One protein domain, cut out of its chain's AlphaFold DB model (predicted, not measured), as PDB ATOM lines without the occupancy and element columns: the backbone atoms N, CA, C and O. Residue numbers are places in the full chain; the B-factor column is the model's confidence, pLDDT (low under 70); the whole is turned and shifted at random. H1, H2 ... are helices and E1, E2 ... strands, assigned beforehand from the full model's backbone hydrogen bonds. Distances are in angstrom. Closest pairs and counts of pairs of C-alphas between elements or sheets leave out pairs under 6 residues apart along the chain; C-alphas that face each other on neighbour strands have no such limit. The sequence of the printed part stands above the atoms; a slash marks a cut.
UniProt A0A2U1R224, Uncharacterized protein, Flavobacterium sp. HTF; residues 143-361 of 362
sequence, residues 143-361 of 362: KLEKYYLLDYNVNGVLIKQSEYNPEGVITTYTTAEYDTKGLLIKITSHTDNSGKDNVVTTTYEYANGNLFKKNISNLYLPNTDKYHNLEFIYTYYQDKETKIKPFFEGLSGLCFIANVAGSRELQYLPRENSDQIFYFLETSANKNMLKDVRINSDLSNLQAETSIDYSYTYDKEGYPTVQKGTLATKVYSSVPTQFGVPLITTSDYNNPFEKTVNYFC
ATOM      1  N   LYS A 143       2.818  28.750   0.180       96.69
ATOM      2  CA  LYS A 143       2.547  27.560  -0.634       96.69
ATOM      3  C   LYS A 143       1.230  26.903  -0.235       96.69
ATOM      4  O   LYS A 143       1.054  26.517   0.923       96.69
ATOM      5  N   LEU A 144       0.329  26.724  -1.205       96.50
ATOM      6  CA  LEU A 144      -0.879  25.915  -1.031       96.50
ATOM      7  C   LEU A 144      -0.472  24.487  -0.648       96.50
ATOM      8  O   LEU A 144       0.285  23.840  -1.371       96.50
ATOM      9  N   GLU A 145      -0.961  24.009   0.492       92.44
ATOM     10  CA  GLU A 145      -0.722  22.644   0.963       92.44
ATOM     11  C   GLU A 145      -1.884  21.726   0.585       92.44
ATOM     12  O   GLU A 145      -1.660  20.599   0.152       92.44
ATOM     13  N   LYS A 146      -3.120  22.203   0.748       90.06
ATOM     14  CA  LYS A 146      -4.345  21.465   0.424       90.06
ATOM     15  C   LYS A 146      -5.555  22.384   0.403       90.06
ATOM     16  O   LYS A 146      -5.503  23.503   0.917       90.06
ATOM     17  N   TYR A 147      -6.659  21.899  -0.146       88.31
ATOM     18  CA  TYR A 147      -7.947  22.573  -0.038       88.31
ATOM     19  C   TYR A 147      -9.096  21.586   0.157       88.31
ATOM     20  O   TYR A 147      -8.983  20.399  -0.134       88.31
ATOM     21  N   TYR A 148     -10.212  22.105   0.648       88.56
ATOM     22  CA  TYR A 148     -11.431  21.368   0.928       88.56
ATOM     23  C   TYR A 148     -12.569  21.905   0.079       88.56
ATOM     24  O   TYR A 148     -12.677  23.119  -0.081       88.56
ATOM     25  N   LEU A 149     -13.430  21.018  -0.410       90.44
ATOM     26  CA  LEU A 149     -14.744  21.356  -0.959       90.44
ATOM     27  C   LEU A 149     -15.836  20.798  -0.048       90.44
ATOM     28  O   LEU A 149     -15.697  19.685   0.468       90.44
ATOM     29  N   LEU A 150     -16.895  21.581   0.149       83.62
ATOM     30  CA  LEU A 150     -17.964  21.304   1.105       83.62
ATOM     31  C   LEU A 150     -19.314  21.191   0.392       83.62
ATOM     32  O   LEU A 150     -19.737  22.132  -0.278       83.62
ATOM     33  N   ASP A 151     -20.010  20.073   0.606       85.12
ATOM     34  CA  ASP A 151     -21.324  19.810   0.022       85.12
ATOM     35  C   ASP A 151     -22.415  19.756   1.096       85.12
ATOM     36  O   ASP A 151     -22.285  19.093   2.131       85.12
ATOM     37  N   TYR A 152     -23.540  20.402   0.801       84.94
ATOM     38  CA  TYR A 152     -24.675  20.548   1.709       84.94
ATOM     39  C   TYR A 152     -25.915  19.853   1.162       84.94
ATOM     40  O   TYR A 152     -26.133  19.801  -0.049       84.94
ATOM     41  N   ASN A 153     -26.766  19.361   2.058       87.00
ATOM     42  CA  ASN A 153     -28.112  18.937   1.692       87.00
ATOM     43  C   ASN A 153     -29.049  20.145   1.489       87.00
ATOM     44  O   ASN A 153     -28.680  21.300   1.704       87.00
ATOM     45  N   VAL A 154     -30.298  19.866   1.110       93.31
ATOM     46  CA  VAL A 154     -31.335  20.886   0.860       93.31
ATOM     47  C   VAL A 154     -31.668  21.755   2.079       93.31
ATOM     48  O   VAL A 154     -32.127  22.878   1.912       93.31
ATOM     49  N   ASN A 155     -31.394  21.268   3.291       87.94
ATOM     50  CA  ASN A 155     -31.591  22.007   4.540       87.94
ATOM     51  C   ASN A 155     -30.357  22.845   4.923       87.94
ATOM     52  O   ASN A 155     -30.328  23.464   5.984       87.94
ATOM     53  N   GLY A 156     -29.311  22.858   4.087       83.31
ATOM     54  CA  GLY A 156     -28.078  23.596   4.347       83.31
ATOM     55  C   GLY A 156     -27.186  22.967   5.422       83.31
ATOM     56  O   GLY A 156     -26.364  23.680   6.008       83.31
ATOM     57  N   VAL A 157     -27.345  21.664   5.684       81.00
ATOM     58  CA  VAL A 157     -26.493  20.861   6.579       81.00
ATOM     59  C   VAL A 157     -25.395  20.191   5.753       81.00
ATOM     60  O   VAL A 157     -25.681  19.654   4.683       81.00
ATOM     61  N   LEU A 158     -24.144  20.238   6.218       80.75
ATOM     62  CA  LEU A 158     -23.008  19.626   5.521       80.75
ATOM     63  C   LEU A 158     -23.111  18.117   5.569       80.75
ATOM     64  O   LEU A 158     -23.201  17.534   6.637       80.75
ATOM     65  N   ILE A 159     -23.053  17.490   4.408       85.19
ATOM     66  CA  ILE A 159     -23.145  16.034   4.279       85.19
ATOM     67  C   ILE A 159     -21.862  15.425   3.737       85.19
ATOM     68  O   ILE A 159     -21.665  14.217   3.861       85.19
ATOM     69  N   LYS A 160     -20.982  16.240   3.140       86.12
ATOM     70  CA  LYS A 160     -19.711  15.769   2.603       86.12
ATOM     71  C   LYS A 160     -18.642  16.856   2.602       86.12
ATOM     72  O   LYS A 160     -18.909  18.008   2.276       86.12
ATOM     73  N   GLN A 161     -17.417  16.452   2.907       86.38
ATOM     74  CA  GLN A 161     -16.204  17.246   2.755       86.38
ATOM     75  C   GLN A 161     -15.198  16.448   1.925       86.38
ATOM     76  O   GLN A 161     -14.966  15.276   2.207       86.38
ATOM     77  N   SER A 162     -14.585  17.064   0.919       85.75
ATOM     78  CA  SER A 162     -13.554  16.428   0.086       85.75
ATOM     79  C   SER A 162     -12.252  17.215   0.186       85.75
ATOM     80  O   SER A 162     -12.251  18.409  -0.099       85.75
ATOM     81  N   GLU A 163     -11.169  16.564   0.599       87.75
ATOM     82  CA  GLU A 163      -9.811  17.110   0.656       87.75
ATOM     83  C   GLU A 163      -9.075  16.836  -0.657       87.75
ATOM     84  O   GLU A 163      -9.111  15.723  -1.185       87.75
ATOM     85  N   TYR A 164      -8.380  17.853  -1.153       90.44
ATOM     86  CA  TYR A 164      -7.573  17.804  -2.359       90.44
ATOM     87  C   TYR A 164      -6.157  18.292  -2.074       90.44
ATOM     88  O   TYR A 164      -5.950  19.242  -1.311       90.44
ATOM     89  N   ASN A 165      -5.185  17.676  -2.740       94.31
ATOM     90  CA  ASN A 165      -3.823  18.193  -2.800       94.31
ATOM     91  C   ASN A 165      -3.744  19.447  -3.711       94.31
ATOM     92  O   ASN A 165      -4.730  19.806  -4.365       94.31
ATOM     93  N   PRO A 166      -2.592  20.140  -3.777       96.56
ATOM     94  CA  PRO A 166      -2.437  21.336  -4.606       96.56
ATOM     95  C   PRO A 166      -2.628  21.081  -6.107       96.56
ATOM     96  O   PRO A 166      -2.988  21.999  -6.838       96.56
ATOM     97  N   GLU A 167      -2.422  19.843  -6.564       97.00
ATOM     98  CA  GLU A 167      -2.627  19.408  -7.950       97.00
ATOM     99  C   GLU A 167      -4.100  19.115  -8.288       97.00
ATOM    100  O   GLU A 167      -4.423  18.806  -9.435       97.00
ATOM    101  N   GLY A 168      -5.006  19.209  -7.310       96.31
ATOM    102  CA  GLY A 168      -6.437  18.970  -7.489       96.31
ATOM    103  C   GLY A 168      -6.842  17.496  -7.492       96.31
ATOM    104  O   GLY A 168      -7.948  17.159  -7.917       96.31
ATOM    105  N   VAL A 169      -5.976  16.610  -7.002       95.06
ATOM    106  CA  VAL A 169      -6.277  15.193  -6.776       95.06
ATOM    107  C   VAL A 169      -6.878  15.025  -5.386       95.06
ATOM    108  O   VAL A 169      -6.343  15.537  -4.400       95.06
ATOM    109  N   ILE A 170      -7.990  14.298  -5.308       92.56
ATOM    110  CA  ILE A 170      -8.651  13.989  -4.041       92.56
ATOM    111  C   ILE A 170      -7.760  13.072  -3.191       92.56
ATOM    112  O   ILE A 170      -7.287  12.044  -3.667       92.56
ATOM    113  N   THR A 171      -7.515  13.448  -1.939       87.75
ATOM    114  CA  THR A 171      -6.701  12.666  -0.988       87.75
ATOM    115  C   THR A 171      -7.571  11.957   0.038       87.75
ATOM    116  O   THR A 171      -7.245  10.874   0.525       87.75
ATOM    117  N   THR A 172      -8.684  12.579   0.413       85.62
ATOM    118  CA  THR A 172      -9.630  12.055   1.395       85.62
ATOM    119  C   THR A 172     -11.000  12.650   1.130       85.62
ATOM    120  O   THR A 172     -11.115  13.802   0.720       85.62
ATOM    121  N   TYR A 173     -12.059  11.902   1.405       84.88
ATOM    122  CA  TYR A 173     -13.376  12.496   1.570       84.88
ATOM    123  C   TYR A 173     -14.089  11.916   2.775       84.88
ATOM    124  O   TYR A 173     -13.880  10.774   3.170       84.88
ATOM    125  N   THR A 174     -14.965  12.725   3.337       85.00
ATOM    126  CA  THR A 174     -15.702  12.425   4.548       85.00
ATOM    127  C   THR A 174     -17.174  12.683   4.294       85.00
ATOM    128  O   THR A 174     -17.522  13.685   3.675       85.00
ATOM    129  N   THR A 175     -18.036  11.784   4.756       85.56
ATOM    130  CA  THR A 175     -19.496  11.930   4.712       85.56
ATOM    131  C   THR A 175     -20.062  11.949   6.123       85.56
ATOM    132  O   THR A 175     -19.501  11.305   7.010       85.56
ATOM    133  N   ALA A 176     -21.143  12.698   6.326       81.19
ATOM    134  CA  ALA A 176     -21.792  12.875   7.619       81.19
ATOM    135  C   ALA A 176     -23.263  12.444   7.560       81.19
ATOM    136  O   ALA A 176     -23.974  12.737   6.596       81.19
ATOM    137  N   GLU A 177     -23.715  11.766   8.609       86.38
ATOM    138  CA  GLU A 177     -25.094  11.322   8.801       86.38
ATOM    139  C   GLU A 177     -25.657  11.944  10.081       86.38
ATOM    140  O   GLU A 177     -24.972  12.019  11.105       86.38
ATOM    141  N   TYR A 178     -26.922  12.359  10.025       84.38
ATOM    142  CA  TYR A 178     -27.608  13.069  11.101       84.38
ATOM    143  C   TYR A 178     -28.904  12.353  11.478       84.38
ATOM    144  O   TYR A 178     -29.537  11.720  10.631       84.38
ATOM    145  N   ASP A 179     -29.317  12.472  12.738       88.00
ATOM    146  CA  ASP A 179     -30.630  12.013  13.179       88.00
ATOM    147  C   ASP A 179     -31.760  12.967  12.739       88.00
ATOM    148  O   ASP A 179     -31.551  14.019  12.131       88.00
ATOM    149  N   THR A 180     -32.998  12.607  13.080       92.88
ATOM    150  CA  THR A 180     -34.195  13.418  12.774       92.88
ATOM    151  C   THR A 180     -34.222  14.797  13.444       92.88
ATOM    152  O   THR A 180     -34.987  15.658  13.015       92.88
ATOM    153  N   LYS A 181     -33.406  15.021  14.480       87.44
ATOM    154  CA  LYS A 181     -33.265  16.303  15.183       87.44
ATOM    155  C   LYS A 181     -32.099  17.131  14.635       87.44
ATOM    156  O   LYS A 181     -31.884  18.246  15.102       87.44
ATOM    157  N   GLY A 182     -31.362  16.608  13.652       81.31
ATOM    158  CA  GLY A 182     -30.190  17.256  13.074       81.31
ATOM    159  C   GLY A 182     -28.912  17.082  13.896       81.31
ATOM    160  O   GLY A 182     -27.953  17.810  13.654       81.31
ATOM    161  N   LEU A 183     -28.869  16.143  14.849       79.19
ATOM    162  CA  LEU A 183     -27.643  15.799  15.574       79.19
ATOM    163  C   LEU A 183     -26.785  14.855  14.731       79.19
ATOM    164  O   LEU A 183     -27.297  13.909  14.138       79.19
ATOM    165  N   LEU A 184     -25.478  15.111  14.674       80.56
ATOM    166  CA  LEU A 184     -24.517  14.282  13.947       80.56
ATOM    167  C   LEU A 184     -24.405  12.910  14.616       80.56
ATOM    168  O   LEU A 184     -23.931  12.836  15.735       80.56
ATOM    169  N   ILE A 185     -24.768  11.822  13.945       87.75
ATOM    170  CA  ILE A 185     -24.699  10.468  14.529       87.75
ATOM    171  C   ILE A 185     -23.542   9.641  13.985       87.75
ATOM    172  O   ILE A 185     -23.088   8.703  14.645       87.75
ATOM    173  N   LYS A 186     -23.042   9.974  12.790       87.25
ATOM    174  CA  LYS A 186     -21.971   9.210  12.158       87.25
ATOM    175  C   LYS A 186     -21.184  10.029  11.148       87.25
ATOM    176  O   LYS A 186     -21.735  10.845  10.417       87.25
ATOM    177  N   ILE A 187     -19.890   9.747  11.087       85.75
ATOM    178  CA  ILE A 187     -18.976  10.206  10.051       85.75
ATOM    179  C   ILE A 187     -18.280   8.995   9.429       85.75
ATOM    180  O   ILE A 187     -17.815   8.111  10.146       85.75
ATOM    181  N   THR A 188     -18.161   8.973   8.101       84.06
ATOM    182  CA  THR A 188     -17.350   7.980   7.378       84.06
ATOM    183  C   THR A 188     -16.301   8.690   6.538       84.06
ATOM    184  O   THR A 188     -16.652   9.465   5.647       84.06
ATOM    185  N   SER A 189     -15.027   8.421   6.813       86.69
ATOM    186  CA  SER A 189     -13.882   8.983   6.097       86.69
ATOM    187  C   SER A 189     -13.219   7.921   5.236       86.69
ATOM    188  O   SER A 189     -12.892   6.840   5.719       86.69
ATOM    189  N   HIS A 190     -12.992   8.261   3.976       87.25
ATOM    190  CA  HIS A 190     -12.302   7.453   2.986       87.25
ATOM    191  C   HIS A 190     -11.004   8.155   2.622       87.25
ATOM    192  O   HIS A 190     -11.032   9.287   2.138       87.25
ATOM    193  N   THR A 191      -9.879   7.496   2.850       87.06
ATOM    194  CA  THR A 191      -8.556   8.026   2.517       87.06
ATOM    195  C   THR A 191      -7.888   7.106   1.511       87.06
ATOM    196  O   THR A 191      -7.750   5.911   1.777       87.06
ATOM    197  N   ASP A 192      -7.424   7.677   0.400       80.69
ATOM    198  CA  ASP A 192      -6.538   6.981  -0.530       80.69
ATOM    199  C   ASP A 192      -5.092   7.199  -0.072       80.69
ATOM    200  O   ASP A 192      -4.421   8.171  -0.425       80.69
ATOM    201  N   ASN A 193      -4.612   6.301   0.792       66.25
ATOM    202  CA  ASN A 193      -3.210   6.280   1.182       66.25
ATOM    203  C   ASN A 193      -2.467   5.282   0.295       66.25
ATOM    204  O   ASN A 193      -2.321   4.109   0.636       66.25
ATOM    205  N   SER A 194      -1.926   5.778  -0.820       63.09
ATOM    206  CA  SER A 194      -1.029   5.006  -1.693       63.09
ATOM    207  C   SER A 194      -1.671   3.728  -2.262       63.09
ATOM    208  O   SER A 194      -1.012   2.690  -2.343       63.09
ATOM    209  N   GLY A 195      -2.954   3.783  -2.638       68.00
ATOM    210  CA  GLY A 195      -3.668   2.659  -3.249       68.00
ATOM    211  C   GLY A 195      -4.247   1.642  -2.261       68.00
ATOM    212  O   GLY A 195      -4.719   0.587  -2.689       68.00
ATOM    213  N   LYS A 196      -4.214   1.922  -0.952       76.50
ATOM    214  CA  LYS A 196      -5.035   1.217   0.041       76.50
ATOM    215  C   LYS A 196      -6.183   2.134   0.455       76.50
ATOM    216  O   LYS A 196      -5.953   3.115   1.163       76.50
ATOM    217  N   ASP A 197      -7.398   1.773   0.055       82.88
ATOM    218  CA  ASP A 197      -8.612   2.413   0.556       82.88
ATOM    219  C   ASP A 197      -8.737   2.134   2.054       82.88
ATOM    220  O   ASP A 197      -8.961   0.997   2.480       82.88
ATOM    221  N   ASN A 198      -8.569   3.176   2.863       87.25
ATOM    222  CA  ASN A 198      -8.844   3.109   4.289       87.25
ATOM    223  C   ASN A 198     -10.189   3.774   4.581       87.25
ATOM    224  O   ASN A 198     -10.385   4.941   4.239       87.25
ATOM    225  N   VAL A 199     -11.093   3.037   5.229       91.12
ATOM    226  CA  VAL A 199     -12.420   3.527   5.614       91.12
ATOM    227  C   VAL A 199     -12.524   3.553   7.129       91.12
ATOM    228  O   VAL A 199     -12.634   2.509   7.770       91.12
ATOM    229  N   VAL A 200     -12.538   4.757   7.688       86.69
ATOM    230  CA  VAL A 200     -12.682   4.999   9.125       86.69
ATOM    231  C   VAL A 200     -14.109   5.444   9.395       86.69
ATOM    232  O   VAL A 200     -14.610   6.369   8.756       86.69
ATOM    233  N   THR A 201     -14.768   4.801  10.353       87.19
ATOM    234  CA  THR A 201     -16.122   5.181  10.780       87.19
ATOM    235  C   THR A 201     -16.068   5.746  12.184       87.19
ATOM    236  O   THR A 201     -15.457   5.148  13.061       87.19
ATOM    237  N   THR A 202     -16.717   6.882  12.404       84.25
ATOM    238  CA  THR A 202     -16.928   7.465  13.728       84.25
ATOM    239  C   THR A 202     -18.418   7.531  14.012       84.25
ATOM    240  O   THR A 202     -19.163   8.013  13.167       84.25
ATOM    241  N   THR A 203     -18.861   7.079  15.180       89.25
ATOM    242  CA  THR A 203     -20.256   7.191  15.628       89.25
ATOM    243  C   THR A 203     -20.347   8.029  16.890       89.25
ATOM    244  O   THR A 203     -19.426   8.013  17.706       89.25
ATOM    245  N   TYR A 204     -21.474   8.706  17.067       83.56
ATOM    246  CA  TYR A 204     -21.707   9.655  18.147       83.56
ATOM    247  C   TYR A 204     -23.010   9.319  18.868       83.56
ATOM    248  O   TYR A 204     -24.027   9.047  18.230       83.56
ATOM    249  N   GLU A 205     -22.981   9.354  20.197       89.19
ATOM    250  CA  GLU A 205     -24.141   9.082  21.040       89.19
ATOM    251  C   GLU A 205     -24.374  10.233  22.023       89.19
ATOM    252  O   GLU A 205     -23.450  10.731  22.677       89.19
ATOM    253  N   TYR A 206     -25.639  10.641  22.136       85.12
ATOM    254  CA  TYR A 206     -26.047  11.820  22.893       85.12
ATOM    255  C   TYR A 206     -27.019  11.467  24.015       85.12
ATOM    256  O   TYR A 206     -27.946  10.682  23.831       85.12
ATOM    257  N   ALA A 207     -26.847  12.117  25.163       86.31
ATOM    258  CA  ALA A 207     -27.737  12.043  26.311       86.31
ATOM    259  C   ALA A 207     -28.091  13.471  26.729       86.31
ATOM    260  O   ALA A 207     -27.210  14.293  26.981       86.31
ATOM    261  N   ASN A 208     -29.387  13.789  26.762       84.62
ATOM    262  CA  ASN A 208     -29.887  15.138  27.060       84.62
ATOM    263  C   ASN A 208     -29.253  16.229  26.171       84.62
ATOM    264  O   ASN A 208     -28.956  17.322  26.642       84.62
ATOM    265  N   GLY A 209     -28.994  15.916  24.896       78.19
ATOM    266  CA  GLY A 209     -28.355  16.834  23.947       78.19
ATOM    267  C   GLY A 209     -26.838  16.987  24.109       78.19
ATOM    268  O   GLY A 209     -26.235  17.723  23.344       78.19
ATOM    269  N   ASN A 210     -26.202  16.295  25.057       77.94
ATOM    270  CA  ASN A 210     -24.747  16.292  25.220       77.94
ATOM    271  C   ASN A 210     -24.143  15.026  24.615       77.94
ATOM    272  O   ASN A 210     -24.672  13.937  24.839       77.94
ATOM    273  N   LEU A 211     -23.029  15.155  23.890       79.50
ATOM    274  CA  LEU A 211     -22.262  14.012  23.394       79.50
ATOM    275  C   LEU A 211     -21.657  13.280  24.592       79.50
ATOM    276  O   LEU A 211     -20.748  13.811  25.205       79.50
ATOM    277  N   PHE A 212     -22.120  12.085  24.943       86.25
ATOM    278  CA  PHE A 212     -21.541  11.347  26.078       86.25
ATOM    279  C   PHE A 212     -20.606  10.226  25.627       86.25
ATOM    280  O   PHE A 212     -19.787   9.758  26.418       86.25
ATOM    281  N   LYS A 213     -20.699   9.809  24.358       88.94
ATOM    282  CA  LYS A 213     -19.873   8.739  23.812       88.94
ATOM    283  C   LYS A 213     -19.576   8.937  22.328       88.94
ATOM    284  O   LYS A 213     -20.441   9.344  21.557       88.94
ATOM    285  N   LYS A 214     -18.341   8.627  21.931       86.94
ATOM    286  CA  LYS A 214     -17.883   8.596  20.535       86.94
ATOM    287  C   LYS A 214     -17.081   7.321  20.312       86.94
ATOM    288  O   LYS A 214     -16.140   7.065  21.052       86.94
ATOM    289  N   ASN A 215     -17.402   6.563  19.272       87.94
ATOM    290  CA  ASN A 215     -16.614   5.394  18.877       87.94
ATOM    291  C   ASN A 215     -15.945   5.666  17.540       87.94
ATOM    292  O   ASN A 215     -16.576   6.232  16.652       87.94
ATOM    293  N   ILE A 216     -14.698   5.240  17.382       87.00
ATOM    294  CA  ILE A 216     -13.996   5.239  16.102       87.00
ATOM    295  C   ILE A 216     -13.602   3.808  15.774       87.00
ATOM    296  O   ILE A 216     -13.071   3.097  16.623       87.00
ATOM    297  N   SER A 217     -13.859   3.382  14.542       90.50
ATOM    298  CA  SER A 217     -13.589   2.029  14.071       90.50
ATOM    299  C   SER A 217     -12.727   2.018  12.820       90.50
ATOM    300  O   SER A 217     -12.803   2.937  11.999       90.50
ATOM    301  N   ASN A 218     -11.970   0.928  12.655       90.00
ATOM    302  CA  ASN A 218     -11.082   0.675  11.512       90.00
ATOM    303  C   ASN A 218     -10.007   1.743  11.334       90.00
ATOM    304  O   ASN A 218      -9.648   2.139  10.227       90.00
ATOM    305  N   LEU A 219      -9.458   2.198  12.444       84.44
ATOM    306  CA  LEU A 219      -8.425   3.201  12.423       84.44
ATOM    307  C   LEU A 219      -7.062   2.523  12.178       84.44
ATOM    308  O   LEU A 219      -6.623   1.667  12.945       84.44
ATOM    309  N   TYR A 220      -6.387   2.913  11.097       84.44
ATOM    310  CA  TYR A 220      -5.125   2.321  10.651       84.44
ATOM    311  C   TYR A 220      -3.898   2.978  11.295       84.44
ATOM    312  O   TYR A 220      -3.749   4.199  11.260       84.44
ATOM    313  N   LEU A 221      -2.979   2.161  11.818       80.25
ATOM    314  CA  LEU A 221      -1.675   2.586  12.331       80.25
ATOM    315  C   LEU A 221      -0.562   2.216  11.344       80.25
ATOM    316  O   LEU A 221      -0.181   1.044  11.275       80.25
ATOM    317  N   PRO A 222       0.042   3.192  10.640       76.25
ATOM    318  CA  PRO A 222       1.094   2.920   9.659       76.25
ATOM    319  C   PRO A 222       2.309   2.182  10.235       76.25
ATOM    320  O   PRO A 222       2.896   1.338   9.566       76.25
ATOM    321  N   ASN A 223       2.666   2.463  11.491       77.62
ATOM    322  CA  ASN A 223       3.851   1.880  12.131       77.62
ATOM    323  C   ASN A 223       3.682   0.397  12.493       77.62
ATOM    324  O   ASN A 223       4.678  -0.296  12.686       77.62
ATOM    325  N   THR A 224       2.445  -0.086  12.619       82.00
ATOM    326  CA  THR A 224       2.153  -1.471  13.020       82.00
ATOM    327  C   THR A 224       1.425  -2.270  11.943       82.00
ATOM    328  O   THR A 224       1.296  -3.481  12.103       82.00
ATOM    329  N   ASP A 225       0.965  -1.616  10.869       84.88
ATOM    330  CA  ASP A 225       0.099  -2.183   9.824       84.88
ATOM    331  C   ASP A 225      -1.163  -2.851  10.407       84.88
ATOM    332  O   ASP A 225      -1.640  -3.872   9.916       84.88
ATOM    333  N   LYS A 226      -1.693  -2.293  11.504       86.44
ATOM    334  CA  LYS A 226      -2.872  -2.807  12.213       86.44
ATOM    335  C   LYS A 226      -3.986  -1.776  12.287       86.44
ATOM    336  O   LYS A 226      -3.741  -0.570  12.308       86.44
ATOM    337  N   TYR A 227      -5.205  -2.291  12.397       87.06
ATOM    338  CA  TYR A 227      -6.405  -1.515  12.671       87.06
ATOM    339  C   TYR A 227      -6.759  -1.579  14.156       87.06
ATOM    340  O   TYR A 227      -6.519  -2.602  14.800       87.06
ATOM    341  N   HIS A 228      -7.337  -0.507  14.687       86.06
ATOM    342  CA  HIS A 228      -7.861  -0.481  16.047       86.06
ATOM    343  C   HIS A 228      -9.132   0.354  16.156       86.06
ATOM    344  O   HIS A 228      -9.478   1.124  15.253       86.06
ATOM    345  N   ASN A 229      -9.822   0.152  17.274       89.38
ATOM    346  CA  ASN A 229     -11.016   0.888  17.639       89.38
ATOM    347  C   ASN A 229     -10.710   1.746  18.863       89.38
ATOM    348  O   ASN A 229      -9.918   1.353  19.722       89.38
ATOM    349  N   LEU A 230     -11.352   2.905  18.931       83.38
ATOM    350  CA  LEU A 230     -11.276   3.808  20.068       83.38
ATOM    351  C   LEU A 230     -12.679   4.095  20.570       83.38
ATOM    352  O   LEU A 230     -13.590   4.328  19.777       83.38
ATOM    353  N   GLU A 231     -12.824   4.141  21.881       88.44
ATOM    354  CA  GLU A 231     -14.032   4.601  22.546       88.44
ATOM    355  C   GLU A 231     -13.678   5.816  23.397       88.44
ATOM    356  O   GLU A 231     -12.748   5.783  24.197       88.44
ATOM    357  N   PHE A 232     -14.428   6.892  23.216       85.44
ATOM    358  CA  PHE A 232     -14.333   8.105  24.005       85.44
ATOM    359  C   PHE A 232     -15.603   8.226  24.834       85.44
ATOM    360  O   PHE A 232     -16.707   8.107  24.297       85.44
ATOM    361  N   ILE A 233     -15.445   8.508  26.119       86.62
ATOM    362  CA  ILE A 233     -16.530   8.748  27.065       86.62
ATOM    363  C   ILE A 233     -16.349  10.153  27.625       86.62
ATOM    364  O   ILE A 233     -15.268  10.507  28.099       86.62
ATOM    365  N   TYR A 234     -17.414  10.945  27.570       82.75
ATOM    366  CA  TYR A 234     -17.412  12.348  27.966       82.75
ATOM    367  C   TYR A 234     -18.255  12.559  29.214       82.75
ATOM    368  O   TYR A 234     -19.404  12.120  29.289       82.75
ATOM    369  N   THR A 235     -17.704  13.306  30.165       84.75
ATOM    370  CA  THR A 235     -18.432  13.781  31.342       84.75
ATOM    371  C   THR A 235     -18.403  15.299  31.384       84.75
ATOM    372  O   THR A 235     -17.378  15.917  31.099       84.75
ATOM    373  N   TYR A 236     -19.512  15.910  31.790       83.06
ATOM    374  CA  TYR A 236     -19.666  17.362  31.859       83.06
ATOM    375  C   TYR A 236     -19.992  17.823  33.280       83.06
ATOM    376  O   TYR A 236     -20.537  17.061  34.081       83.06
ATOM    377  N   TYR A 237     -19.697  19.084  33.589       76.44
ATOM    378  CA  TYR A 237     -20.217  19.738  34.788       76.44
ATOM    379  C   TYR A 237     -21.722  20.008  34.631       76.44
ATOM    380  O   TYR A 237     -22.142  20.514  33.592       76.44
ATOM    381  N   GLN A 238     -22.520  19.668  35.650       67.81
ATOM    382  CA  GLN A 238     -23.973  19.901  35.650       67.81
ATOM    383  C   GLN A 238     -24.333  21.375  35.909       67.81
ATOM    384  O   GLN A 238     -25.279  21.874  35.310       67.81
ATOM    385  N   ASP A 239     -23.541  22.077  36.732       56.47
ATOM    386  CA  ASP A 239     -24.020  23.276  37.442       56.47
ATOM    387  C   ASP A 239     -23.175  24.545  37.214       56.47
ATOM    388  O   ASP A 239     -23.319  25.530  37.933       56.47
ATOM    389  N   LYS A 240     -22.253  24.553  36.239       53.66
ATOM    390  CA  LYS A 240     -21.517  25.780  35.884       53.66
ATOM    391  C   LYS A 240     -22.208  26.477  34.717       53.66
ATOM    392  O   LYS A 240     -21.977  26.157  33.556       53.66
ATOM    393  N   GLU A 241     -23.082  27.401  35.099       43.59
ATOM    394  CA  GLU A 241     -23.915  28.294  34.294       43.59
ATOM    395  C   GLU A 241     -23.227  28.835  33.026       43.59
ATOM    396  O   GLU A 241     -22.480  29.811  33.033       43.59
ATOM    397  N   THR A 242     -23.537  28.198  31.899       50.47
ATOM    398  CA  THR A 242     -24.109  28.845  30.709       50.47
ATOM    399  C   THR A 242     -23.670  30.290  30.416       50.47
ATOM    400  O   THR A 242     -24.479  31.208  30.558       50.47
ATOM    401  N   LYS A 243     -22.463  30.515  29.878       45.47
ATOM    402  CA  LYS A 243     -22.165  31.772  29.146       45.47
ATOM    403  C   LYS A 243     -21.339  31.634  27.873       45.47
ATOM    404  O   LYS A 243     -21.351  32.552  27.064       45.47
ATOM    405  N   ILE A 244     -20.711  30.492  27.618       42.41
ATOM    406  CA  ILE A 244     -19.845  30.377  26.445       42.41
ATOM    407  C   ILE A 244     -20.676  29.874  25.269       42.41
ATOM    408  O   ILE A 244     -21.064  28.707  25.219       42.41
ATOM    409  N   LYS A 245     -20.973  30.772  24.329       41.47
ATOM    410  CA  LYS A 245     -21.259  30.354  22.956       41.47
ATOM    411  C   LYS A 245     -19.942  29.840  22.359       41.47
ATOM    412  O   LYS A 245     -18.913  30.488  22.561       41.47
ATOM    413  N   PRO A 246     -19.923  28.686  21.677       40.28
ATOM    414  CA  PRO A 246     -18.756  28.248  20.926       40.28
ATOM    415  C   PRO A 246     -18.237  29.371  20.021       40.28
ATOM    416  O   PRO A 246     -19.010  29.937  19.253       40.28
ATOM    417  N   PHE A 247     -16.927  29.642  20.044       39.03
ATOM    418  CA  PHE A 247     -16.284  30.528  19.053       39.03
ATOM    419  C   PHE A 247     -16.521  30.054  17.618       39.03
ATOM    420  O   PHE A 247     -16.529  30.839  16.673       39.03
ATOM    421  N   PHE A 248     -16.716  28.748  17.462       41.12
ATOM    422  CA  PHE A 248     -16.976  28.109  16.193       41.12
ATOM    423  C   PHE A 248     -18.249  27.273  16.298       41.12
ATOM    424  O   PHE A 248     -18.194  26.055  16.449       41.12
ATOM    425  N   GLU A 249     -19.414  27.916  16.235       35.50
ATOM    426  CA  GLU A 249     -20.645  27.179  15.955       35.50
ATOM    427  C   GLU A 249     -20.673  26.770  14.471       35.50
ATOM    428  O   GLU A 249     -20.468  27.574  13.557       35.50
ATOM    429  N   GLY A 250     -20.934  25.486  14.223       36.69
ATOM    430  CA  GLY A 250     -21.146  24.948  12.885       36.69
ATOM    431  C   GLY A 250     -19.870  24.660  12.084       36.69
ATOM    432  O   GLY A 250     -18.845  24.213  12.584       36.69
ATOM    433  N   LEU A 251     -19.968  24.863  10.775       33.97
ATOM    434  CA  LEU A 251     -19.081  24.300   9.747       33.97
ATOM    435  C   LEU A 251     -17.641  24.803   9.818       33.97
ATOM    436  O   LEU A 251     -16.706  24.081   9.488       33.97
ATOM    437  N   SER A 252     -17.467  26.036  10.281       35.53
ATOM    438  CA  SER A 252     -16.154  26.636  10.504       35.53
ATOM    439  C   SER A 252     -15.411  25.944  11.654       35.53
ATOM    440  O   SER A 252     -14.189  25.834  11.595       35.53
ATOM    441  N   GLY A 253     -16.144  25.404  12.639       44.31
ATOM    442  CA  GLY A 253     -15.610  24.537  13.691       44.31
ATOM    443  C   GLY A 253     -15.111  23.221  13.116       44.31
ATOM    444  O   GLY A 253     -13.944  22.894  13.304       44.31
ATOM    445  N   LEU A 254     -15.920  22.549  12.291       37.88
ATOM    446  CA  LEU A 254     -15.533  21.317  11.583       37.88
ATOM    447  C   LEU A 254     -14.284  21.488  10.703       37.88
ATOM    448  O   LEU A 254     -13.471  20.572  10.590       37.88
ATOM    449  N   CYS A 255     -14.083  22.658  10.097       37.94
ATOM    450  CA  CYS A 255     -12.925  22.905   9.235       37.94
ATOM    451  C   CYS A 255     -11.675  23.379   9.986       37.94
ATOM    452  O   CYS A 255     -10.557  23.079   9.559       37.94
ATOM    453  N   PHE A 256     -11.842  24.056  11.124       44.25
ATOM    454  CA  PHE A 256     -10.762  24.277  12.086       44.25
ATOM    455  C   PHE A 256     -10.305  22.931  12.688       44.25
ATOM    456  O   PHE A 256      -9.110  22.625  12.721       44.25
ATOM    457  N   ILE A 257     -11.272  22.065  13.016       39.28
ATOM    458  CA  ILE A 257     -11.094  20.665  13.422       39.28
ATOM    459  C   ILE A 257     -10.359  19.859  12.338       39.28
ATOM    460  O   ILE A 257      -9.411  19.143  12.651       39.28
ATOM    461  N   ALA A 258     -10.711  20.017  11.057       35.44
ATOM    462  CA  ALA A 258     -10.107  19.268   9.948       35.44
ATOM    463  C   ALA A 258      -8.607  19.543   9.740       35.44
ATOM    464  O   ALA A 258      -7.901  18.727   9.143       35.44
ATOM    465  N   ASN A 259      -8.097  20.675  10.222       36.34
ATOM    466  CA  ASN A 259      -6.722  21.078   9.954       36.34
ATOM    467  C   ASN A 259      -5.799  20.991  11.170       36.34
ATOM    468  O   ASN A 259      -4.620  20.675  11.011       36.34
ATOM    469  N   VAL A 260      -6.369  21.072  12.372       34.03
ATOM    470  CA  VAL A 260      -5.829  20.358  13.536       34.03
ATOM    471  C   VAL A 260      -5.692  18.854  13.225       34.03
ATOM    472  O   VAL A 260      -4.662  18.246  13.505       34.03
ATOM    473  N   ALA A 261      -6.677  18.260  12.541       32.03
ATOM    474  CA  ALA A 261      -6.661  16.862  12.093       32.03
ATOM    475  C   ALA A 261      -5.766  16.594  10.865       32.03
ATOM    476  O   ALA A 261      -5.689  15.467  10.380       32.03
ATOM    477  N   GLY A 262      -5.074  17.612  10.341       32.12
ATOM    478  CA  GLY A 262      -4.291  17.522   9.110       32.12
ATOM    479  C   GLY A 262      -2.960  16.779   9.233       32.12
ATOM    480  O   GLY A 262      -2.241  16.686   8.239       32.12
ATOM    481  N   SER A 263      -2.610  16.260  10.409       33.62
ATOM    482  CA  SER A 263      -1.437  15.405  10.553       33.62
ATOM    483  C   SER A 263      -1.843  13.932  10.446       33.62
ATOM    484  O   SER A 263      -2.802  13.485  11.073       33.62
ATOM    485  N   ARG A 264      -1.085  13.174   9.639       30.78
ATOM    486  CA  ARG A 264      -1.311  11.753   9.302       30.78
ATOM    487  C   ARG A 264      -1.309  10.808  10.517       30.78
ATOM    488  O   ARG A 264      -1.545   9.617  10.360       30.78
ATOM    489  N   GLU A 265      -1.061  11.345  11.707       28.80
ATOM    490  CA  GLU A 265      -0.992  10.640  12.986       28.80
ATOM    491  C   GLU A 265      -2.165  11.006  13.933       28.80
ATOM    492  O   GLU A 265      -2.264  10.433  15.012       28.80
ATOM    493  N   LEU A 266      -3.077  11.924  13.553       30.69
ATOM    494  CA  LEU A 266      -3.998  12.613  14.488       30.69
ATOM    495  C   LEU A 266      -5.469  12.655  14.056       30.69
ATOM    496  O   LEU A 266      -6.193  13.601  14.361       30.69
ATOM    497  N   GLN A 267      -5.978  11.595  13.449       31.70
ATOM    498  CA  GLN A 267      -7.430  11.381  13.493       31.70
ATOM    499  C   GLN A 267      -7.917  11.015  14.929       31.70
ATOM    500  O   GLN A 267      -9.100  10.745  15.118       31.70
ATOM    501  N   TYR A 268      -7.039  11.005  15.952       42.72
ATOM    502  CA  TYR A 268      -7.238  10.200  17.173       42.72
ATOM    503  C   TYR A 268      -6.871  10.886  18.490       42.72
ATOM    504  O   TYR A 268      -7.587  10.739  19.474       42.72
ATOM    505  N   LEU A 269      -5.821  11.693  18.497       32.44
ATOM    506  CA  LEU A 269      -5.427  12.609  19.564       32.44
ATOM    507  C   LEU A 269      -4.795  13.811  18.840       32.44
ATOM    508  O   LEU A 269      -4.248  13.601  17.768       32.44
ATOM    509  N   PRO A 270      -4.895  15.050  19.320       34.94
ATOM    510  CA  PRO A 270      -4.159  16.198  18.787       34.94
ATOM    511  C   PRO A 270      -2.647  16.038  19.032       34.94
ATOM    512  O   PRO A 270      -2.244  15.298  19.930       34.94
ATOM    513  N   ARG A 271      -1.790  16.686  18.225       35.94
ATOM    514  CA  ARG A 271      -0.319  16.499  18.315       35.94
ATOM    515  C   ARG A 271       0.199  17.092  19.608       35.94
ATOM    516  O   ARG A 271       1.176  16.625  20.188       35.94
ATOM    517  N   GLU A 272      -0.465  18.165  19.997       42.53
ATOM    518  CA  GLU A 272      -0.253  18.896  21.213       42.53
ATOM    519  C   GLU A 272      -1.575  18.907  21.976       42.53
ATOM    520  O   GLU A 272      -2.648  19.043  21.388       42.53
ATOM    521  N   ASN A 273      -1.523  18.807  23.305       37.62
ATOM    522  CA  ASN A 273      -2.716  18.861  24.161       37.62
ATOM    523  C   ASN A 273      -3.592  20.110  23.892       37.62
ATOM    524  O   ASN A 273      -4.767  20.129  24.248       37.62
ATOM    525  N   SER A 274      -3.036  21.151  23.252       38.72
ATOM    526  CA  SER A 274      -3.755  22.350  22.816       38.72
ATOM    527  C   SER A 274      -4.836  22.098  21.774       38.72
ATOM    528  O   SER A 274      -5.811  22.841  21.752       38.72
ATOM    529  N   ASP A 275      -4.714  21.081  20.922       40.81
ATOM    530  CA  ASP A 275      -5.650  20.947  19.801       40.81
ATOM    531  C   ASP A 275      -6.907  20.132  20.177       40.81
ATOM    532  O   ASP A 275      -7.912  20.152  19.469       40.81
ATOM    533  N   GLN A 276      -6.899  19.501  21.359       37.88
ATOM    534  CA  GLN A 276      -8.069  18.880  22.005       37.88
ATOM    535  C   GLN A 276      -9.052  19.930  22.524       37.88
ATOM    536  O   GLN A 276     -10.246  19.658  22.605       37.88
ATOM    537  N   ILE A 277      -8.556  21.130  22.844       38.59
ATOM    538  CA  ILE A 277      -9.332  22.252  23.393       38.59
ATOM    539  C   ILE A 277     -10.507  22.613  22.470       38.59
ATOM    540  O   ILE A 277     -11.573  22.999  22.940       38.59
ATOM    541  N   PHE A 278     -10.338  22.429  21.159       39.06
ATOM    542  CA  PHE A 278     -11.307  22.848  20.149       39.06
ATOM    543  C   PHE A 278     -12.306  21.762  19.734       39.06
ATOM    544  O   PHE A 278     -13.364  22.086  19.203       39.06
ATOM    545  N   TYR A 279     -12.011  20.485  20.000       39.28
ATOM    546  CA  TYR A 279     -12.841  19.356  19.559       39.28
ATOM    547  C   TYR A 279     -14.186  19.239  20.294       39.28
ATOM    548  O   TYR A 279     -15.073  18.530  19.829       39.28
ATOM    549  N   PHE A 280     -14.353  19.897  21.445       43.38
ATOM    550  CA  PHE A 280     -15.462  19.611  22.369       43.38
ATOM    551  C   PHE A 280     -16.515  20.710  22.482       43.38
ATOM    552  O   PHE A 280     -17.439  20.606  23.287       43.38
ATOM    553  N   LEU A 281     -16.415  21.729  21.632       44.88
ATOM    554  CA  LEU A 281     -17.365  22.836  21.554       44.88
ATOM    555  C   LEU A 281     -18.610  22.514  20.707       44.88
ATOM    556  O   LEU A 281     -19.448  23.384  20.492       44.88
ATOM    557  N   GLU A 282     -18.738  21.284  20.206       37.84
ATOM    558  CA  GLU A 282     -19.536  21.052  19.006       37.84
ATOM    559  C   GLU A 282     -21.041  20.838  19.229       37.84
ATOM    560  O   GLU A 282     -21.791  21.005  18.275       37.84
ATOM    561  N   THR A 283     -21.550  20.509  20.427       42.97
ATOM    562  CA  THR A 283     -22.970  20.082  20.491       42.97
ATOM    563  C   THR A 283     -23.736  20.271  21.800       42.97
ATOM    564  O   THR A 283     -24.834  19.733  21.899       42.97
ATOM    565  N   SER A 284     -23.253  20.972  22.830       44.84
ATOM    566  CA  SER A 284     -24.075  21.065  24.050       44.84
ATOM    567  C   SER A 284     -25.238  22.046  23.869       44.84
ATOM    568  O   SER A 284     -25.071  23.253  24.027       44.84
ATOM    569  N   ALA A 285     -26.445  21.519  23.630       49.94
ATOM    570  CA  ALA A 285     -27.689  22.299  23.697       49.94
ATOM    571  C   ALA A 285     -27.867  22.990  25.068       49.94
ATOM    572  O   ALA A 285     -28.485  24.047  25.159       49.94
ATOM    573  N   ASN A 286     -27.268  22.412  26.116       52.50
ATOM    574  CA  ASN A 286     -27.329  22.903  27.492       52.50
ATOM    575  C   ASN A 286     -26.100  23.739  27.901       52.50
ATOM    576  O   ASN A 286     -26.017  24.162  29.047       52.50
ATOM    577  N   LYS A 287     -25.160  24.002  26.978       60.44
ATOM    578  CA  LYS A 287     -23.908  24.750  27.220       60.44
ATOM    579  C   LYS A 287     -23.078  24.210  28.398       60.44
ATOM    580  O   LYS A 287     -22.432  24.975  29.111       60.44
ATOM    581  N   ASN A 288     -23.087  22.895  28.602       59.66
ATOM    582  CA  ASN A 288     -22.321  22.254  29.663       59.66
ATOM    583  C   ASN A 288     -20.837  22.201  29.296       59.66
ATOM    584  O   ASN A 288     -20.475  21.874  28.164       59.66
ATOM    585  N   MET A 289     -19.969  22.449  30.274       69.44
ATOM    586  CA  MET A 289     -18.528  22.378  30.061       69.44
ATOM    587  C   MET A 289     -17.972  20.994  30.341       69.44
ATOM    588  O   MET A 289     -18.340  20.338  31.319       69.44
ATOM    589  N   LEU A 290     -17.077  20.564  29.456       70.38
ATOM    590  CA  LEU A 290     -16.400  19.283  29.534       70.38
ATOM    591  C   LEU A 290     -15.566  19.212  30.812       70.38
ATOM    592  O   LEU A 290     -14.713  20.064  31.046       70.38
ATOM    593  N   LYS A 291     -15.817  18.184  31.610       80.00
ATOM    594  CA  LYS A 291     -15.088  17.882  32.836       80.00
ATOM    595  C   LYS A 291     -14.030  16.825  32.577       80.00
ATOM    596  O   LYS A 291     -12.877  17.043  32.898       80.00
ATOM    597  N   ASP A 292     -14.424  15.701  31.996       80.12
ATOM    598  CA  ASP A 292     -13.541  14.549  31.827       80.12
ATOM    599  C   ASP A 292     -13.735  13.921  30.451       80.12
ATOM    600  O   ASP A 292     -14.865  13.810  29.961       80.12
ATOM    601  N   VAL A 293     -12.624  13.507  29.847       78.25
ATOM    602  CA  VAL A 293     -12.609  12.652  28.659       78.25
ATOM    603  C   VAL A 293     -11.847  11.399  29.009       78.25
ATOM    604  O   VAL A 293     -10.649  11.471  29.271       78.25
ATOM    605  N   ARG A 294     -12.513  10.254  28.924       79.88
ATOM    606  CA  ARG A 294     -11.868   8.949  28.991       79.88
ATOM    607  C   ARG A 294     -11.782   8.345  27.606       79.88
ATOM    608  O   ARG A 294     -12.753   8.375  26.858       79.88
ATOM    609  N   ILE A 295     -10.627   7.797  27.275       82.06
ATOM    610  CA  ILE A 295     -10.319   7.198  25.986       82.06
ATOM    611  C   ILE A 295      -9.857   5.778  26.257       82.06
ATOM    612  O   ILE A 295      -8.806   5.574  26.864       82.06
ATOM    613  N   ASN A 296     -10.642   4.816  25.793       82.56
ATOM    614  CA  ASN A 296     -10.308   3.405  25.833       82.56
ATOM    615  C   ASN A 296      -9.806   2.998  24.446       82.56
ATOM    616  O   ASN A 296     -10.486   3.204  23.437       82.56
ATOM    617  N   SER A 297      -8.604   2.432  24.397       83.25
ATOM    618  CA  SER A 297      -8.001   1.904  23.178       83.25
ATOM    619  C   SER A 297      -7.744   0.416  23.326       83.25
ATOM    620  O   SER A 297      -6.949   0.011  24.176       83.25
ATOM    621  N   ASP A 298      -8.326  -0.373  22.426       80.25
ATOM    622  CA  ASP A 298      -8.057  -1.803  22.309       80.25
ATOM    623  C   ASP A 298      -7.101  -2.060  21.138       80.25
ATOM    624  O   ASP A 298      -7.493  -2.100  19.967       80.25
ATOM    625  N   LEU A 299      -5.819  -2.257  21.450       76.00
ATOM    626  CA  LEU A 299      -4.863  -2.879  20.540       76.00
ATOM    627  C   LEU A 299      -4.758  -4.366  20.885       76.00
ATOM    628  O   LEU A 299      -4.798  -4.730  22.054       76.00
ATOM    629  N   SER A 300      -4.530  -5.229  19.889       72.25
ATOM    630  CA  SER A 300      -4.584  -6.698  20.037       72.25
ATOM    631  C   SER A 300      -3.858  -7.288  21.263       72.25
ATOM    632  O   SER A 300      -4.241  -8.357  21.713       72.25
ATOM    633  N   ASN A 301      -2.826  -6.612  21.790       71.94
ATOM    634  CA  ASN A 301      -2.072  -7.015  22.989       71.94
ATOM    635  C   ASN A 301      -1.848  -5.864  24.000       71.94
ATOM    636  O   ASN A 301      -1.019  -6.000  24.904       71.94
ATOM    637  N   LEU A 302      -2.494  -4.712  23.801       76.50
ATOM    638  CA  LEU A 302      -2.276  -3.504  24.591       76.50
ATOM    639  C   LEU A 302      -3.605  -2.783  24.782       76.50
ATOM    640  O   LEU A 302      -4.201  -2.320  23.812       76.50
ATOM    641  N   GLN A 303      -4.042  -2.689  26.031       82.94
ATOM    642  CA  GLN A 303      -5.163  -1.840  26.405       82.94
ATOM    643  C   GLN A 303      -4.601  -0.566  27.006       82.94
ATOM    644  O   GLN A 303      -3.704  -0.614  27.847       82.94
ATOM    645  N   ALA A 304      -5.092   0.576  26.554       78.12
ATOM    646  CA  ALA A 304      -4.733   1.854  27.142       78.12
ATOM    647  C   ALA A 304      -6.000   2.595  27.544       78.12
ATOM    648  O   ALA A 304      -6.939   2.699  26.754       78.12
ATOM    649  N   GLU A 305      -5.993   3.107  28.768       84.06
ATOM    650  CA  GLU A 305      -6.985   4.050  29.259       84.06
ATOM    651  C   GLU A 305      -6.286   5.393  29.442       84.06
ATOM    652  O   GLU A 305      -5.345   5.526  30.229       84.06
ATOM    653  N   THR A 306      -6.738   6.395  28.704       76.00
ATOM    654  CA  THR A 306      -6.283   7.772  28.861       76.00
ATOM    655  C   THR A 306      -7.443   8.604  29.371       76.00
ATOM    656  O   THR A 306      -8.483   8.661  28.725       76.00
ATOM    657  N   SER A 307      -7.276   9.268  30.508       79.12
ATOM    658  CA  SER A 307      -8.241  10.227  31.038       79.12
ATOM    659  C   SER A 307      -7.664  11.636  31.038       79.12
ATOM    660  O   SER A 307      -6.479  11.832  31.324       79.12
ATOM    661  N   ILE A 308      -8.507  12.622  30.758       76.25
ATOM    662  CA  ILE A 308      -8.153  14.035  30.848       76.25
ATOM    663  C   ILE A 308      -9.201  14.730  31.694       76.25
ATOM    664  O   ILE A 308     -10.316  14.949  31.227       76.25
ATOM    665  N   ASP A 309      -8.809  15.103  32.908       81.44
ATOM    666  CA  ASP A 309      -9.640  15.902  33.806       81.44
ATOM    667  C   ASP A 309      -9.342  17.382  33.569       81.44
ATOM    668  O   ASP A 309      -8.191  17.810  33.681       81.44
ATOM    669  N   TYR A 310     -10.366  18.147  33.207       78.00
ATOM    670  CA  TYR A 310     -10.295  19.555  32.854       78.00
ATOM    671  C   TYR A 310     -10.880  20.432  33.957       78.00
ATOM    672  O   TYR A 310     -11.913  20.137  34.547       78.00
ATOM    673  N   SER A 311     -10.275  21.598  34.153       81.44
ATOM    674  CA  SER A 311     -10.846  22.682  34.945       81.44
ATOM    675  C   SER A 311     -10.603  24.026  34.269       81.44
ATOM    676  O   SER A 311      -9.693  24.173  33.453       81.44
ATOM    677  N   TYR A 312     -11.434  25.012  34.598       79.69
ATOM    678  CA  TYR A 312     -11.428  26.305  33.924       79.69
ATOM    679  C   TYR A 312     -11.592  27.443  34.924       79.69
ATOM    680  O   TYR A 312     -12.335  27.318  35.907       79.69
ATOM    681  N   THR A 313     -10.939  28.559  34.628       82.00
ATOM    682  CA  THR A 313     -11.237  29.871  35.205       82.00
ATOM    683  C   THR A 313     -11.903  30.742  34.154       82.00
ATOM    684  O   THR A 313     -11.648  30.580  32.959       82.00
ATOM    685  N   TYR A 314     -12.726  31.684  34.607       79.19
ATOM    686  CA  TYR A 314     -13.497  32.562  33.736       79.19
ATOM    687  C   TYR A 314     -13.280  34.020  34.108       79.19
ATOM    688  O   TYR A 314     -12.920  34.329  35.247       79.19
ATOM    689  N   ASP A 315     -13.512  34.904  33.149       77.69
ATOM    690  CA  ASP A 315     -13.677  36.329  33.414       77.69
ATOM    691  C   ASP A 315     -15.094  36.668  33.914       77.69
ATOM    692  O   ASP A 315     -15.949  35.794  34.098       77.69
ATOM    693  N   LYS A 316     -15.339  37.961  34.163       79.69
ATOM    694  CA  LYS A 316     -16.622  38.480  34.667       79.69
ATOM    695  C   LYS A 316     -17.780  38.260  33.676       79.69
ATOM    696  O   LYS A 316     -18.938  38.182  34.091       79.69
ATOM    697  N   GLU A 317     -17.487  38.110  32.382       70.50
ATOM    698  CA  GLU A 317     -18.458  37.797  31.329       70.50
ATOM    699  C   GLU A 317     -18.698  36.291  31.152       70.50
ATOM    700  O   GLU A 317     -19.621  35.906  30.439       70.50
ATOM    701  N   GLY A 318     -17.924  35.437  31.823       71.06
ATOM    702  CA  GLY A 318     -18.052  33.984  31.755       71.06
ATOM    703  C   GLY A 318     -17.301  33.334  30.593       71.06
ATOM    704  O   GLY A 318     -17.562  32.170  30.301       71.06
ATOM    705  N   TYR A 319     -16.370  34.039  29.941       70.44
ATOM    706  CA  TYR A 319     -15.481  33.437  28.944       70.44
ATOM    707  C   TYR A 319     -14.286  32.781  29.640       70.44
ATOM    708  O   TYR A 319     -13.816  33.282  30.666       70.44
ATOM    709  N   PRO A 320     -13.780  31.648  29.122       74.38
ATOM    710  CA  PRO A 320     -12.687  30.934  29.754       74.38
ATOM    711  C   PRO A 320     -11.390  31.717  29.543       74.38
ATOM    712  O   PRO A 320     -11.074  32.107  28.418       74.38
ATOM    713  N   THR A 321     -10.642  31.923  30.624       80.56
ATOM    714  CA  THR A 321      -9.362  32.655  30.642       80.56
ATOM    715  C   THR A 321      -8.177  31.739  30.910       80.56
ATOM    716  O   THR A 321      -7.080  31.962  30.398       80.56
ATOM    717  N   VAL A 322      -8.389  30.673  31.683       81.94
ATOM    718  CA  VAL A 322      -7.401  29.620  31.909       81.94
ATOM    719  C   VAL A 322      -8.101  28.281  31.823       81.94
ATOM    720  O   VAL A 322      -9.137  28.069  32.450       81.94
ATOM    721  N   GLN A 323      -7.508  27.360  31.081       79.31
ATOM    722  CA  GLN A 323      -7.843  25.949  31.106       79.31
ATOM    723  C   GLN A 323      -6.677  25.193  31.720       79.31
ATOM    724  O   GLN A 323      -5.532  25.323  31.289       79.31
ATOM    725  N   LYS A 324      -6.978  24.371  32.713       83.94
ATOM    726  CA  LYS A 324      -6.033  23.422  33.286       83.94
ATOM    727  C   LYS A 324      -6.528  22.026  32.982       83.94
ATOM    728  O   LYS A 324      -7.734  21.798  32.909       83.94
ATOM    729  N   GLY A 325      -5.613  21.086  32.859       81.06
ATOM    730  CA  GLY A 325      -5.995  19.691  32.856       81.06
ATOM    731  C   GLY A 325      -4.869  18.778  33.276       81.06
ATOM    732  O   GLY A 325      -3.711  19.185  33.331       81.06
ATOM    733  N   THR A 326      -5.222  17.540  33.589       80.75
ATOM    734  CA  THR A 326      -4.247  16.487  33.875       80.75
ATOM    735  C   THR A 326      -4.479  15.340  32.916       80.75
ATOM    736  O   THR A 326      -5.499  14.662  32.998       80.75
ATOM    737  N   LEU A 327      -3.527  15.130  32.006       78.75
ATOM    738  CA  LEU A 327      -3.498  13.946  31.161       78.75
ATOM    739  C   LEU A 327      -2.952  12.786  31.989       78.75
ATOM    740  O   LEU A 327      -1.763  12.781  32.304       78.75
ATOM    741  N   ALA A 328      -3.803  11.823  32.322       79.62
ATOM    742  CA  ALA A 328      -3.417  10.578  32.969       79.62
ATOM    743  C   ALA A 328      -3.567   9.431  31.967       79.62
ATOM    744  O   ALA A 328      -4.619   9.262  31.361       79.62
ATOM    745  N   THR A 329      -2.514   8.653  31.747       75.75
ATOM    746  CA  THR A 329      -2.549   7.479  30.867       75.75
ATOM    747  C   THR A 329      -2.092   6.254  31.628       75.75
ATOM    748  O   THR A 329      -1.022   6.273  32.232       75.75
ATOM    749  N   LYS A 330      -2.893   5.195  31.552       80.81
ATOM    750  CA  LYS A 330      -2.578   3.860  32.045       80.81
ATOM    751  C   LYS A 330      -2.467   2.923  30.860       80.81
ATOM    752  O   LYS A 330      -3.423   2.753  30.106       80.81
ATOM    753  N   VAL A 331      -1.295   2.324  30.686       79.69
ATOM    754  CA  VAL A 331      -1.064   1.325  29.637       79.69
ATOM    755  C   VAL A 331      -0.943  -0.040  30.279       79.69
ATOM    756  O   VAL A 331      -0.089  -0.244  31.139       79.69
ATOM    757  N   TYR A 332      -1.769  -0.969  29.820       79.94
ATOM    758  CA  TYR A 332      -1.742  -2.376  30.175       79.94
ATOM    759  C   TYR A 332      -1.137  -3.155  29.011       79.94
ATOM    760  O   TYR A 332      -1.701  -3.191  27.915       79.94
ATOM    761  N   SER A 333       0.008  -3.795  29.236       80.00
ATOM    762  CA  SER A 333       0.640  -4.653  28.232       80.00
ATOM    763  C   SER A 333       0.773  -6.082  28.727       80.00
ATOM    764  O   SER A 333       1.237  -6.325  29.839       80.00
ATOM    765  N   SER A 334       0.400  -7.028  27.866       80.25
ATOM    766  CA  SER A 334       0.580  -8.459  28.098       80.25
ATOM    767  C   SER A 334       1.917  -8.913  27.518       80.25
ATOM    768  O   SER A 334       2.081  -8.982  26.297       80.25
ATOM    769  N   VAL A 335       2.871  -9.248  28.385       77.94
ATOM    770  CA  VAL A 335       4.188  -9.759  27.989       77.94
ATOM    771  C   VAL A 335       4.201 -11.284  28.130       77.94
ATOM    772  O   VAL A 335       3.965 -11.792  29.229       77.94
ATOM    773  N   PRO A 336       4.482 -12.046  27.056       77.62
ATOM    774  CA  PRO A 336       4.642 -13.492  27.158       77.62
ATOM    775  C   PRO A 336       5.775 -13.840  28.125       77.62
ATOM    776  O   PRO A 336       6.871 -13.287  28.023       77.62
ATOM    777  N   THR A 337       5.536 -14.777  29.042       78.56
ATOM    778  CA  THR A 337       6.595 -15.324  29.900       78.56
ATOM    779  C   THR A 337       7.013 -16.705  29.416       78.56
ATOM    780  O   THR A 337       6.256 -17.409  28.745       78.56
ATOM    781  N   GLN A 338       8.212 -17.133  29.817       72.81
ATOM    782  CA  GLN A 338       8.716 -18.488  29.566       72.81
ATOM    783  C   GLN A 338       7.829 -19.602  30.157       72.81
ATOM    784  O   GLN A 338       7.991 -20.763  29.801       72.81
ATOM    785  N   PHE A 339       6.887 -19.256  31.041       80.50
ATOM    786  CA  PHE A 339       5.967 -20.191  31.686       80.50
ATOM    787  C   PHE A 339       4.587 -20.244  31.012       80.50
ATOM    788  O   PHE A 339       3.673 -20.871  31.541       80.50
ATOM    789  N   GLY A 340       4.401 -19.571  29.870       73.12
ATOM    790  CA  GLY A 340       3.137 -19.579  29.125       73.12
ATOM    791  C   GLY A 340       2.008 -18.754  29.755       73.12
ATOM    792  O   GLY A 340       0.945 -18.633  29.155       73.12
ATOM    793  N   VAL A 341       2.236 -18.143  30.922       71.00
ATOM    794  CA  VAL A 341       1.299 -17.205  31.556       71.00
ATOM    795  C   VAL A 341       1.732 -15.779  31.212       71.00
ATOM    796  O   VAL A 341       2.870 -15.419  31.521       71.00
ATOM    797  N   PRO A 342       0.895 -14.956  30.563       76.06
ATOM    798  CA  PRO A 342       1.254 -13.576  30.269       76.06
ATOM    799  C   PRO A 342       1.382 -12.754  31.558       76.06
ATOM    800  O   PRO A 342       0.514 -12.806  32.428       76.06
ATOM    801  N   LEU A 343       2.459 -11.977  31.672       66.56
ATOM    802  CA  LEU A 343       2.610 -10.967  32.715       66.56
ATOM    803  C   LEU A 343       1.933  -9.681  32.240       66.56
ATOM    804  O   LEU A 343       2.279  -9.163  31.178       66.56
ATOM    805  N   ILE A 344       0.995  -9.159  33.028       79.81
ATOM    806  CA  ILE A 344       0.397  -7.845  32.780       79.81
ATOM    807  C   ILE A 344       1.261  -6.803  33.482       79.81
ATOM    808  O   ILE A 344       1.420  -6.844  34.701       79.81
ATOM    809  N   THR A 345       1.824  -5.875  32.716       72.44
ATOM    810  CA  THR A 345       2.533  -4.713  33.263       72.44
ATOM    811  C   THR A 345       1.694  -3.460  33.076       72.44
ATOM    812  O   THR A 345       1.101  -3.275  32.012       72.44
ATOM    813  N   THR A 346       1.687  -2.600  34.094       78.88
ATOM    814  CA  THR A 346       1.005  -1.303  34.072       78.88
ATOM    815  C   THR A 346       2.035  -0.184  34.115       78.88
ATOM    816  O   THR A 346       2.939  -0.214  34.953       78.88
ATOM    817  N   SER A 347       1.907   0.804  33.233       76.94
ATOM    818  CA  SER A 347       2.676   2.049  33.310       76.94
ATOM    819  C   SER A 347       1.741   3.247  33.383       76.94
ATOM    820  O   SER A 347       0.871   3.387  32.518       76.94
ATOM    821  N   ASP A 348       1.981   4.113  34.366       81.19
ATOM    822  CA  ASP A 348       1.211   5.331  34.589       81.19
ATOM    823  C   ASP A 348       2.007   6.555  34.126       81.19
ATOM    824  O   ASP A 348       3.194   6.704  34.429       81.19
ATOM    825  N   TYR A 349       1.341   7.455  33.410       79.31
ATOM    826  CA  TYR A 349       1.902   8.730  32.982       79.31
ATOM    827  C   TYR A 349       0.929   9.858  33.303       79.31
ATOM    828  O   TYR A 349      -0.192   9.851  32.801       79.31
ATOM    829  N   ASN A 350       1.372  10.828  34.105       84.94
ATOM    830  CA  ASN A 350       0.596  12.013  34.458       84.94
ATOM    831  C   ASN A 350       1.314  13.263  33.958       84.94
ATOM    832  O   ASN A 350       2.459  13.513  34.336       84.94
ATOM    833  N   ASN A 351       0.638  14.060  33.138       79.06
ATOM    834  CA  ASN A 351       1.170  15.311  32.621       79.06
ATOM    835  C   ASN A 351       0.145  16.437  32.820       79.06
ATOM    836  O   ASN A 351      -0.815  16.532  32.044       79.06
ATOM    837  N   PRO A 352       0.295  17.257  33.876       85.62
ATOM    838  CA  PRO A 352      -0.543  18.426  34.048       85.62
ATOM    839  C   PRO A 352      -0.204  19.467  32.982       85.62
ATOM    840  O   PRO A 352       0.952  19.648  32.598       85.62
ATOM    841  N   PHE A 353      -1.211  20.192  32.526       80.94
ATOM    842  CA  PHE A 353      -1.032  21.331  31.644       80.94
ATOM    843  C   PHE A 353      -1.912  22.492  32.086       80.94
ATOM    844  O   PHE A 353      -2.978  22.319  32.675       80.94
ATOM    845  N   GLU A 354      -1.453  23.688  31.753       85.50
ATOM    846  CA  GLU A 354      -2.190  24.928  31.920       85.50
ATOM    847  C   GLU A 354      -2.049  25.745  30.636       85.50
ATOM    848  O   GLU A 354      -0.970  25.820  30.040       85.50
ATOM    849  N   LYS A 355      -3.158  26.314  30.177       78.00
ATOM    850  CA  LYS A 355      -3.232  27.150  28.985       78.00
ATOM    851  C   LYS A 355      -4.034  28.391  29.319       78.00
ATOM    852  O   LYS A 355      -5.162  28.297  29.795       78.00
ATOM    853  N   THR A 356      -3.446  29.545  29.054       83.38
ATOM    854  CA  THR A 356      -4.146  30.824  29.094       83.38
ATOM    855  C   THR A 356      -4.811  31.076  27.747       83.38
ATOM    856  O   THR A 356      -4.272  30.698  26.701       83.38
ATOM    857  N   VAL A 357      -5.988  31.691  27.789       77.75
ATOM    858  CA  VAL A 357      -6.770  32.096  26.625       77.75
ATOM    859  C   VAL A 357      -6.988  33.599  26.731       77.75
ATOM    860  O   VAL A 357      -7.594  34.069  27.692       77.75
ATOM    861  N   ASN A 358      -6.462  34.345  25.764       81.81
ATOM    862  CA  ASN A 358      -6.566  35.801  25.726       81.81
ATOM    863  C   ASN A 358      -7.230  36.246  24.420       81.81
ATOM    864  O   ASN A 358      -6.832  35.793  23.344       81.81
ATOM    865  N   TYR A 359      -8.206  37.145  24.531       79.38
ATOM    866  CA  TYR A 359      -8.976  37.710  23.420       79.38
ATOM    867  C   TYR A 359      -8.572  39.174  23.220       79.38
ATOM    868  O   TYR A 359      -8.522  39.917  24.200       79.38
ATOM    869  N   PHE A 360      -8.306  39.588  21.980       84.06
ATOM    870  CA  PHE A 360      -7.992  40.980  21.644       84.06
ATOM    871  C   PHE A 360      -8.825  41.466  20.447       84.06
ATOM    872  O   PHE A 360      -9.208  40.677  19.574       84.06
ATOM    873  N   CYS A 361      -9.110  42.769  20.442       76.94
ATOM    874  CA  CYS A 361     -10.229  43.377  19.715       76.94
ATOM    875  C   CYS A 361      -9.843  44.484  18.722       76.94
ATOM    876  O   CYS A 361     -10.766  45.078  18.179       76.94
TER     877      CYS A 361
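Overview. This is residues 143 to 361 of the 362 residues of an uncharacterized protein of Flavobacterium sp. HTF (UniProt A0A2U1R224). One long antiparallel sheet of eleven strands is twisted and curled like part of a barrel, left open between its edge strands E1 and E11. In its hollow lie two short helices, H1 towards the E1 edge and H2 towards the E11 edge, with the loop of residues 261 to 272 between them. The printed part has 219 residues, with the named order E1 to E7, H1, H2, E8 to E11; across the sheet the strands stand in the order E1 to E11. It is mostly strand and compact, with a radius of gyration of the C-alphas of 19.2 A and spans of 64 by 46 by 40 A.

Arrangement. The sheet begins with the meander, each strand the antiparallel neighbour of the one before, of E1 (residues 143 to 152), E2 (158 to 164), E3 (170 to 178), E4 (184 to 193), E5 (196 to 207), E6 (210 to 221) and E7 (226 to 236). A second meander holds E8 (290 to 299), E9 (302 to 314), E10 (320 to 335) and E11 (343 to 360). E7 and E8 are antiparallel neighbours at 161 degrees, with N 233 and O 294 2.8 A apart, within hydrogen-bond range. In the hairpin E1 and E2, N 149 and O 162 are within range at 2.9 A; in the hairpin E10 and E11, N 329 and O 349 are at 2.8 A. The twisted sheet turns by 90 degrees in its strands' lines and by 93 degrees in its curl. E1 and E11 are apart. E6 bends by 65 degrees at residue 218. H1 (251 to 260) is on the sheet, over E1 and E2, at a height over the sheet of 9.8 A, from a local plane fitted to only just enough C-alphas, 6; on the local plane it runs slantwise to the strands, at 37 degrees to E1. H2 (273 to 278) only grazes the sheet with residues 273 to 277. H1 and H2, a helical hairpin, only just touch, with 3 pairs of C-alphas within 8 A, the closest those of Val 260 and Asp 275 at 6.3 A; they run opposite ways at a shallow tilt of 13 degrees. O i to N i+4 pairs are within range in 5 of 6 cases in H1 and 0 of 2 in H2, where 1 of 3 O i to N i+3 pairs is.

Along the chain. E1 begins at C-alpha 143 (2.547, 27.560, -0.634). E9 measures 38.9 A, E10 44.1 A and E11, the longest strand, 54.2 A, ending at C-alpha 360 (-7.992, 40.980, 21.644). H1 measures 14.3 A.

Size, cuts and confidence. The C-alphas of Phe 339 and Cys 361 are the two farthest apart, at 66.7 A. The printed part has no cut. The links E7 to H1, H1 to H2 and H2 to E8 are long. Mean pLDDT of the printed part is 72.8; residues 193 to 195, 238 to 289 and 343 are under 70.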